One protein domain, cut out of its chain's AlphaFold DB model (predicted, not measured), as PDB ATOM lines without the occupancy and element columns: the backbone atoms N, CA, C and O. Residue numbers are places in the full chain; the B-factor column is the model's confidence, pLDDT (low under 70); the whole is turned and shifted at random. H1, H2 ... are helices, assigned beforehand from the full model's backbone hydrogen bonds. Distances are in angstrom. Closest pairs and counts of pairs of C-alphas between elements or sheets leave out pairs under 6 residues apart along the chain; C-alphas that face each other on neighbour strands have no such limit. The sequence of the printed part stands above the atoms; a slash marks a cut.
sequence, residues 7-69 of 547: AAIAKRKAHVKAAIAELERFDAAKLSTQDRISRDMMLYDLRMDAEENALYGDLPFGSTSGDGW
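Overview. This is residues 7 to 69 of the 547 residues of the protein "DUF885 protein" of uncultured bacterium (UniProt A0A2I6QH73). Two long helices, H1 and H2, make a helical hairpin whose arms cross at a slant, coming closest at Val 16 and Leu 46. A loop joins them at one end, and at the other end, where H1 begins and H2 ends, residues 57 to 69 fold back as a tail with no named element. The printed part has 63 residues with two named helices, H1 then H2, and no named strand; its class is all helix. The whole is a rod, spanning 38 by 17 by 16 A, and is only just loose, close to compact, with a radius of gyration of the C-alphas of 13.0 A.

Along the chain. H1 is residues 7 to 24, 26.1 A from first to last C-alpha, beginning at C-alpha 7 at (185.944, 151.983, 165.485). After a short link of 8 residues, H2 begins at C-alpha 33 at (170.139, 170.881, 194.154). H2 is residues 33 to 56, 34.7 A long from first to last C-alpha, and ends at C-alpha 56 at (173.781, 144.733, 171.560). Residues 57 to 69 follow it.

Arrangement. H1 and H2 touch, with 12 pairs of C-alphas within 8 A. Their closest C-alphas, those of Val 16 and Leu 46, are 6.0 A apart. They run opposite ways at a steep tilt of 39 degrees, and their centres are 11.5 A apart. In H1 and H2 every O i to N i+4 pair is within hydrogen-bond range.

Size, cuts and confidence. The two C-alphas farthest apart are those of Ser 32 and Leu 59, at 38.9 A. The first and last printed C-alphas, of Ala 7 and Trp 69, are 15.3 A apart. The C-alphas of residues 57 to 69 lie 8 to 18 A from the mean of all C-alphas. The printed part has no cut. The mean pLDDT of the printed part is 93.2, and one residue, Ser 65, is under 70.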
ATOM      1  N   ALA A   7     184.964 151.439 164.548       96.12
ATOM      2  CA  ALA A   7     185.944 151.983 165.485       96.12
ATOM      3  C   ALA A   7     185.436 153.250 166.197       96.12
ATOM      4  O   ALA A   7     185.589 153.388 167.412       96.12
ATOM      5  N   ALA A   8     184.790 154.167 165.470       95.12
ATOM      6  CA  ALA A   8     184.234 155.374 166.068       95.12
ATOM      7  C   ALA A   8     183.069 155.065 167.019       95.12
ATOM      8  O   ALA A   8     182.980 155.674 168.084       95.12
ATOM      9  N   ILE A   9     182.210 154.100 166.676       95.31
ATOM     10  CA  ILE A   9     181.124 153.638 167.554       95.31
ATOM     11  C   ILE A   9     181.691 152.957 168.805       95.31
ATOM     12  O   ILE A   9     181.273 153.283 169.913       95.31
ATOM     13  N   ALA A  10     182.701 152.094 168.663       94.81
ATOM     14  CA  ALA A  10     183.378 151.463 169.797       94.81
ATOM     15  C   ALA A  10     184.000 152.501 170.748       94.81
ATOM     16  O   ALA A  10     183.836 152.410 171.966       94.81
ATOM     17  N   LYS A  11     184.637 153.549 170.202       95.44
ATOM     18  CA  LYS A  11     185.164 154.667 170.999       95.44
ATOM     19  C   LYS A  11     184.060 155.398 171.767       95.44
ATOM     20  O   LYS A  11     184.263 155.749 172.927       95.44
ATOM     21  N   ARG A  12     182.892 155.615 171.153       94.69
ATOM     22  CA  ARG A  12     181.750 156.252 171.829       94.69
ATOM     23  C   ARG A  12     181.141 155.343 172.909       94.69
ATOM     24  O   ARG A  12     180.929 155.817 174.022       94.69
ATOM     25  N   LYS A  13     181.011 154.030 172.669       94.50
ATOM     26  CA  LYS A  13     180.625 153.047 173.705       94.50
ATOM     27  C   LYS A  13     181.571 153.073 174.912       94.50
ATOM     28  O   LYS A  13     181.118 153.052 176.055       94.50
ATOM     29  N   ALA A  14     182.882 153.139 174.673       95.12
ATOM     30  CA  ALA A  14     183.878 153.252 175.740       95.12
ATOM     31  C   ALA A  14     183.750 154.578 176.508       95.12
ATOM     32  O   ALA A  14     183.845 154.592 177.736       95.12
ATOM     33  N   HIS A  15     183.471 155.676 175.800       95.31
ATOM     34  CA  HIS A  15     183.231 156.978 176.418       95.31
ATOM     35  C   HIS A  15     182.023 156.968 177.364       95.31
ATOM     36  O   HIS A  15     182.138 157.515 178.454       95.31
ATOM     37  N   VAL A  16     180.916 156.297 177.017       95.75
ATOM     38  CA  VAL A  16     179.751 156.158 177.919       95.75
ATOM     39  C   VAL A  16     180.159 155.540 179.258       95.75
ATOM     40  O   VAL A  16     179.845 156.089 180.310       95.75
ATOM     41  N   LYS A  17     180.913 154.432 179.231       95.44
ATOM     42  CA  LYS A  17     181.399 153.769 180.454       95.44
ATOM     43  C   LYS A  17     182.296 154.693 181.282       95.44
ATOM     44  O   LYS A  17     182.129 154.785 182.495       95.44
ATOM     45  N   ALA A  18     183.224 155.390 180.623       97.50
ATOM     46  CA  ALA A  18     184.126 156.329 181.284       97.50
ATOM     47  C   ALA A  18     183.373 157.511 181.920       97.50
ATOM     48  O   ALA A  18     183.654 157.862 183.063       97.50
ATOM     49  N   ALA A  19     182.385 158.074 181.219       96.81
ATOM     50  CA  ALA A  19     181.586 159.198 181.697       96.81
ATOM     51  C   ALA A  19     180.710 158.822 182.904       96.81
ATOM     52  O   ALA A  19     180.598 159.607 183.844       96.81
ATOM     53  N   ILE A  20     180.132 157.613 182.926       97.81
ATOM     54  CA  ILE A  20     179.418 157.102 184.109       97.81
ATOM     55  C   ILE A  20     180.370 157.033 185.305       97.81
ATOM     56  O   ILE A  20     180.075 157.612 186.350       97.81
ATOM     57  N   ALA A  21     181.531 156.392 185.136       97.94
ATOM     58  CA  ALA A  21     182.514 156.241 186.209       97.94
ATOM     59  C   ALA A  21     183.044 157.591 186.719       97.94
ATOM     60  O   ALA A  21     183.329 157.736 187.905       97.94
ATOM     61  N   GLU A  22     183.178 158.588 185.843       97.31
ATOM     62  CA  GLU A  22     183.539 159.953 186.220       97.31
ATOM     63  C   GLU A  22     182.437 160.622 187.053       97.31
ATOM     64  O   GLU A  22     182.709 161.127 188.142       97.31
ATOM     65  N   LEU A  23     181.185 160.584 186.586       96.50
ATOM     66  CA  LEU A  23     180.047 161.216 187.263       96.50
ATOM     67  C   LEU A  23     179.711 160.565 188.614       96.50
ATOM     68  O   LEU A  23     179.226 161.236 189.531       96.50
ATOM     69  N   GLU A  24     179.982 159.271 188.768       96.81
ATOM     70  CA  GLU A  24     179.773 158.538 190.020       96.81
ATOM     71  C   GLU A  24     180.763 158.929 191.126       96.81
ATOM     72  O   GLU A  24     180.431 158.769 192.300       96.81
ATOM     73  N   ARG A  25     181.914 159.535 190.793       96.62
ATOM     74  CA  ARG A  25     182.872 160.062 191.790       96.62
ATOM     75  C   ARG A  25     182.328 161.256 192.572       96.62
ATOM     76  O   ARG A  25     182.816 161.546 193.661       96.62
ATOM     77  N   PHE A  26     181.339 161.961 192.026       95.31
ATOM     78  CA  PHE A  26     180.692 163.069 192.718       95.31
ATOM     79  C   PHE A  26     179.650 162.536 193.704       95.31
ATOM     80  O   PHE A  26     178.664 161.908 193.305       95.31
ATOM     81  N   ASP A  27     179.851 162.825 194.991       94.69
ATOM     82  CA  ASP A  27     178.891 162.528 196.055       94.69
ATOM     83  C   ASP A  27     177.646 163.418 195.914       94.69
ATOM     84  O   ASP A  27     177.691 164.630 196.143       94.69
ATOM     85  N   ALA A  28     176.518 162.804 195.550       93.19
ATOM     86  CA  ALA A  28     175.253 163.491 195.311       93.19
ATOM     87  C   ALA A  28     174.739 164.274 196.531       93.19
ATOM     88  O   ALA A  28     174.018 165.257 196.356       93.19
ATOM     89  N   ALA A  29     175.099 163.867 197.754       94.81
ATOM     90  CA  ALA A  29     174.680 164.550 198.976       94.81
ATOM     91  C   ALA A  29     175.423 165.877 199.200       94.81
ATOM     92  O   ALA A  29     174.916 166.749 199.903       94.81
ATOM     93  N   LYS A  30     176.601 166.046 198.584       96.88
ATOM     94  CA  LYS A  30     177.433 167.257 198.682       96.88
ATOM     95  C   LYS A  30     177.177 168.263 197.561       96.88
ATOM     96  O   LYS A  30     177.702 169.373 197.604       96.88
ATOM     97  N   LEU A  31     176.394 167.885 196.551       95.94
ATOM     98  CA  LEU A  31     176.057 168.751 195.427       95.94
ATOM     99  C   LEU A  31     174.905 169.697 195.773       95.94
ATOM    100  O   LEU A  31     173.976 169.345 196.502       95.94
ATOM    101  N   SER A  32     174.925 170.887 195.166       95.75
ATOM    102  CA  SER A  32     173.751 171.758 195.156       95.75
ATOM    103  C   SER A  32     172.565 171.038 194.499       95.75
ATOM    104  O   SER A  32     172.741 170.125 193.689       95.75
ATOM    105  N   THR A  33     171.334 171.473 194.780       95.38
ATOM    106  CA  THR A  33     170.139 170.881 194.154       95.38
ATOM    107  C   THR A  33     170.229 170.878 192.623       95.38
ATOM    108  O   THR A  33     169.854 169.887 191.999       95.38
ATOM    109  N   GLN A  34     170.744 171.949 192.006       94.81
ATOM    110  CA  GLN A  34     170.838 172.037 190.543       94.81
ATOM    111  C   GLN A  34     171.942 171.157 189.963       94.81
ATOM    112  O   GLN A  34     171.740 170.561 188.901       94.81
ATOM    113  N   ASP A  35     173.071 171.033 190.656       94.81
ATOM    114  CA  ASP A  35     174.162 170.164 190.216       94.81
ATOM    115  C   ASP A  35     173.783 168.698 190.372       94.81
ATOM    116  O   ASP A  35     174.016 167.910 189.458       94.81
ATOM    117  N   ARG A  36     173.100 168.340 191.468       96.31
ATOM    118  CA  ARG A  36     172.561 166.994 191.673       96.31
ATOM    119  C   ARG A  36     171.579 166.613 190.569       96.31
ATOM    120  O   ARG A  36     171.739 165.560 189.969       96.31
ATOM    121  N   ILE A  37     170.621 167.485 190.236       94.69
ATOM    122  CA  ILE A  37     169.684 167.231 189.128       94.69
ATOM    123  C   ILE A  37     170.443 167.054 187.808       94.69
ATOM    124  O   ILE A  37     170.164 166.125 187.059       94.69
ATOM    125  N   SER A  38     171.416 167.920 187.522       95.44
ATOM    126  CA  SER A  38     172.194 167.844 186.282       95.44
ATOM    127  C   SER A  38     172.993 166.536 186.201       95.44
ATOM    128  O   SER A  38     172.953 165.856 185.176       95.44
ATOM    129  N   ARG A  39     173.656 166.146 187.295       95.75
ATOM    130  CA  ARG A  39     174.358 164.866 187.425       95.75
ATOM    131  C   ARG A  39     173.413 163.691 187.206       95.75
ATOM    132  O   ARG A  39     173.716 162.826 186.392       95.75
ATOM    133  N   ASP A  40     172.285 163.660 187.905       95.38
ATOM    134  CA  ASP A  40     171.368 162.522 187.882       95.38
ATOM    135  C   ASP A  40     170.671 162.384 186.519       95.38
ATOM    136  O   ASP A  40     170.515 161.270 186.027       95.38
ATOM    137  N   MET A  41     170.336 163.499 185.855       94.88
ATOM    138  CA  MET A  41     169.822 163.496 184.479       94.88
ATOM    139  C   MET A  41     170.843 162.927 183.486       94.88
ATOM    140  O   MET A  41     170.483 162.110 182.642       94.88
ATOM    141  N   MET A  42     172.109 163.348 183.585       95.19
ATOM    142  CA  MET A  42     173.174 162.847 182.712       95.19
ATOM    143  C   MET A  42     173.467 161.366 182.983       95.19
ATOM    144  O   MET A  42     173.577 160.578 182.048       95.19
ATOM    145  N   LEU A  43     173.550 160.969 184.257       96.00
ATOM    146  CA  LEU A  43     173.733 159.571 184.647       96.00
ATOM    147  C   LEU A  43     172.580 158.694 184.169       96.00
ATOM    148  O   LEU A  43     172.829 157.576 183.731       96.00
ATOM    149  N   TYR A  44     171.338 159.177 184.243       94.50
ATOM    150  CA  TYR A  44     170.188 158.451 183.717       94.50
ATOM    151  C   TYR A  44     170.345 158.180 182.215       94.50
ATOM    152  O   TYR A  44     170.270 157.024 181.807       94.50
ATOM    153  N   ASP A  45     170.629 159.205 181.405       93.19
ATOM    154  CA  ASP A  45     170.776 159.048 179.950       93.19
ATOM    155  C   ASP A  45     171.943 158.112 179.592       93.19
ATOM    156  O   ASP A  45     171.768 157.147 178.848       93.19
ATOM    157  N   LEU A  46     173.105 158.300 180.228       95.31
ATOM    158  CA  LEU A  46     174.273 157.440 180.020       95.31
ATOM    159  C   LEU A  46     174.024 155.987 180.444       95.31
ATOM    160  O   LEU A  46     174.494 155.066 179.780       95.31
ATOM    161  N   ARG A  47     173.285 155.750 181.534       95.94
ATOM    162  CA  ARG A  47     172.915 154.391 181.964       95.94
ATOM    163  C   ARG A  47     171.930 153.747 180.994       95.94
ATOM    164  O   ARG A  47     172.086 152.566 180.699       95.94
ATOM    165  N   MET A  48     170.987 154.512 180.442       94.56
ATOM    166  CA  MET A  48     170.116 154.028 179.367       94.56
ATOM    167  C   MET A  48     170.911 153.689 178.101       94.56
ATOM    168  O   MET A  48     170.606 152.704 177.430       94.56
ATOM    169  N   ASP A  49     171.948 154.453 177.769       94.69
ATOM    170  CA  ASP A  49     172.848 154.120 176.665       94.69
ATOM    171  C   ASP A  49     173.714 152.884 176.976       94.69
ATOM    172  O   ASP A  49     173.937 152.038 176.107       94.69
ATOM    173  N   ALA A  50     174.184 152.729 178.216       95.56
ATOM    174  CA  ALA A  50     174.946 151.559 178.652       95.56
ATOM    175  C   ALA A  50     174.109 150.271 178.623       95.56
ATOM    176  O   ALA A  50     174.608 149.235 178.184       95.56
ATOM    177  N   GLU A  51     172.843 150.335 179.039       95.12
ATOM    178  CA  GLU A  51     171.906 149.212 178.961       95.12
ATOM    179  C   GLU A  51     171.631 148.812 177.504       95.12
ATOM    180  O   GLU A  51     171.701 147.633 177.160       95.12
ATOM    181  N   GLU A  52     171.420 149.787 176.613       94.12
ATOM    182  CA  GLU A  52     171.300 149.531 175.174       94.12
ATOM    183  C   GLU A  52     172.553 148.864 174.602       94.12
ATOM    184  O   GLU A  52     172.462 147.880 173.868       94.12
ATOM    185  N   ASN A  53     173.736 149.352 174.978       94.69
ATOM    186  CA  ASN A  53     174.995 148.745 174.561       94.69
ATOM    187  C   ASN A  53     175.121 147.293 175.036       94.69
ATOM    188  O   ASN A  53     175.651 146.468 174.295       94.69
ATOM    189  N   ALA A  54     174.637 146.974 176.240       94.94
ATOM    190  CA  ALA A  54     174.649 145.615 176.770       94.94
ATOM    191  C   ALA A  54     173.715 144.679 175.984       94.94
ATOM    192  O   ALA A  54     174.103 143.551 175.697       94.94
ATOM    193  N   LEU A  55     172.536 145.157 175.566       94.25
ATOM    194  CA  LEU A  55     171.614 144.396 174.707       94.25
ATOM    195  C   LEU A  55     172.228 144.050 173.344       94.25
ATOM    196  O   LEU A  55     171.903 143.022 172.753       94.25
ATOM    197  N   TYR A  56     173.106 144.914 172.840       93.88
ATOM    198  CA  TYR A  56     173.781 144.733 171.560       93.88
ATOM    199  C   TYR A  56     175.095 143.947 171.660       93.88
ATOM    200  O   TYR A  56     175.575 143.442 170.645       93.88
ATOM    201  N   GLY A  57     175.702 143.863 172.844       92.38
ATOM    202  CA  GLY A  57     177.031 143.281 173.027       92.38
ATOM    203  C   GLY A  57     178.083 143.938 172.122       92.38
ATOM    204  O   GLY A  57     178.170 145.171 172.026       92.38
ATOM    205  N   ASP A  58     178.847 143.099 171.419       92.62
ATOM    206  CA  ASP A  58     179.944 143.506 170.527       92.62
ATOM    207  C   ASP A  58     179.482 143.999 169.150       92.62
ATOM    208  O   ASP A  58     180.298 144.383 168.309       92.62
ATOM    209  N   LEU A  59     178.171 144.026 168.896       95.75
ATOM    210  CA  LEU A  59     177.645 144.525 167.632       95.75
ATOM    211  C   LEU A  59     178.017 146.006 167.441       95.75
ATOM    212  O   LEU A  59     178.054 146.781 168.410       95.75
ATOM    213  N   PRO A  60     178.266 146.445 166.193       94.38
ATOM    214  CA  PRO A  60     178.781 147.780 165.902       94.38
ATOM    215  C   PRO A  60     177.688 148.859 165.940       94.38
ATOM    216  O   PRO A  60     177.720 149.817 165.179       94.38
ATOM    217  N   PHE A  61     176.698 148.714 166.816       91.25
ATOM    218  CA  PHE A  61     175.653 149.697 167.061       91.25
ATOM    219  C   PHE A  61     175.408 149.874 168.562       91.25
ATOM    220  O   PHE A  61     175.760 149.014 169.371       91.25
ATOM    221  N   GLY A  62     174.818 151.011 168.922       85.19
ATOM    222  CA  GLY A  62     174.680 151.506 170.292       85.19
ATOM    223  C   GLY A  62     175.780 152.496 170.663       85.19
ATOM    224  O   GLY A  62     176.899 152.398 170.167       85.19
ATOM    225  N   SER A  63     175.421 153.486 171.476       80.62
ATOM    226  CA  SER A  63     176.309 154.343 172.275       80.62
ATOM    227  C   SER A  63     175.543 155.572 172.735       80.62
ATOM    228  O   SER A  63     175.757 156.014 173.847       80.62
ATOM    229  N   THR A  64     174.771 156.173 171.836       74.94
ATOM    230  CA  THR A  64     173.957 157.367 172.063       74.94
ATOM    231  C   THR A  64     172.771 157.342 171.103       74.94
ATOM    232  O   THR A  64     172.743 156.553 170.144       74.94
ATOM    233  N   SER A  65     171.805 158.237 171.317       62.91
ATOM    234  CA  SER A  65     170.700 158.504 170.388       62.91
ATOM    235  C   SER A  65     171.222 158.831 168.976       62.91
ATOM    236  O   SER A  65     171.584 159.963 168.671       62.91
ATOM    237  N   GLY A  66     171.285 157.820 168.103       71.06
ATOM    238  CA  GLY A  66     171.805 157.923 166.729       71.06
ATOM    239  C   GLY A  66     172.754 156.788 166.328       71.06
ATOM    240  O   GLY A  66     172.890 156.481 165.139       71.06
ATOM    241  N   ASP A  67     173.351 156.100 167.304       82.94
ATOM    242  CA  ASP A  67     174.254 154.969 167.069       82.94
ATOM    243  C   ASP A  67     173.553 153.599 167.066       82.94
ATOM    244  O   ASP A  67     174.176 152.621 166.662       82.94
ATOM    245  N   GLY A  68     172.250 153.522 167.361       85.56
ATOM    246  CA  GLY A  68     171.459 152.280 167.321       85.56
ATOM    247  C   GLY A  68     171.363 151.598 165.943       85.56
ATOM    248  O   GLY A  68     171.703 152.190 164.917       85.56
ATOM    249  N   TRP A  69     170.894 150.348 165.923       89.62
ATOM    250  CA  TRP A  69     170.898 149.457 164.747       89.62
ATOM    251  C   TRP A  69     170.042 149.958 163.571       89.62
ATOM    252  O   TRP A  69     170.406 149.785 162.408       89.62
TER     253      TRP A  69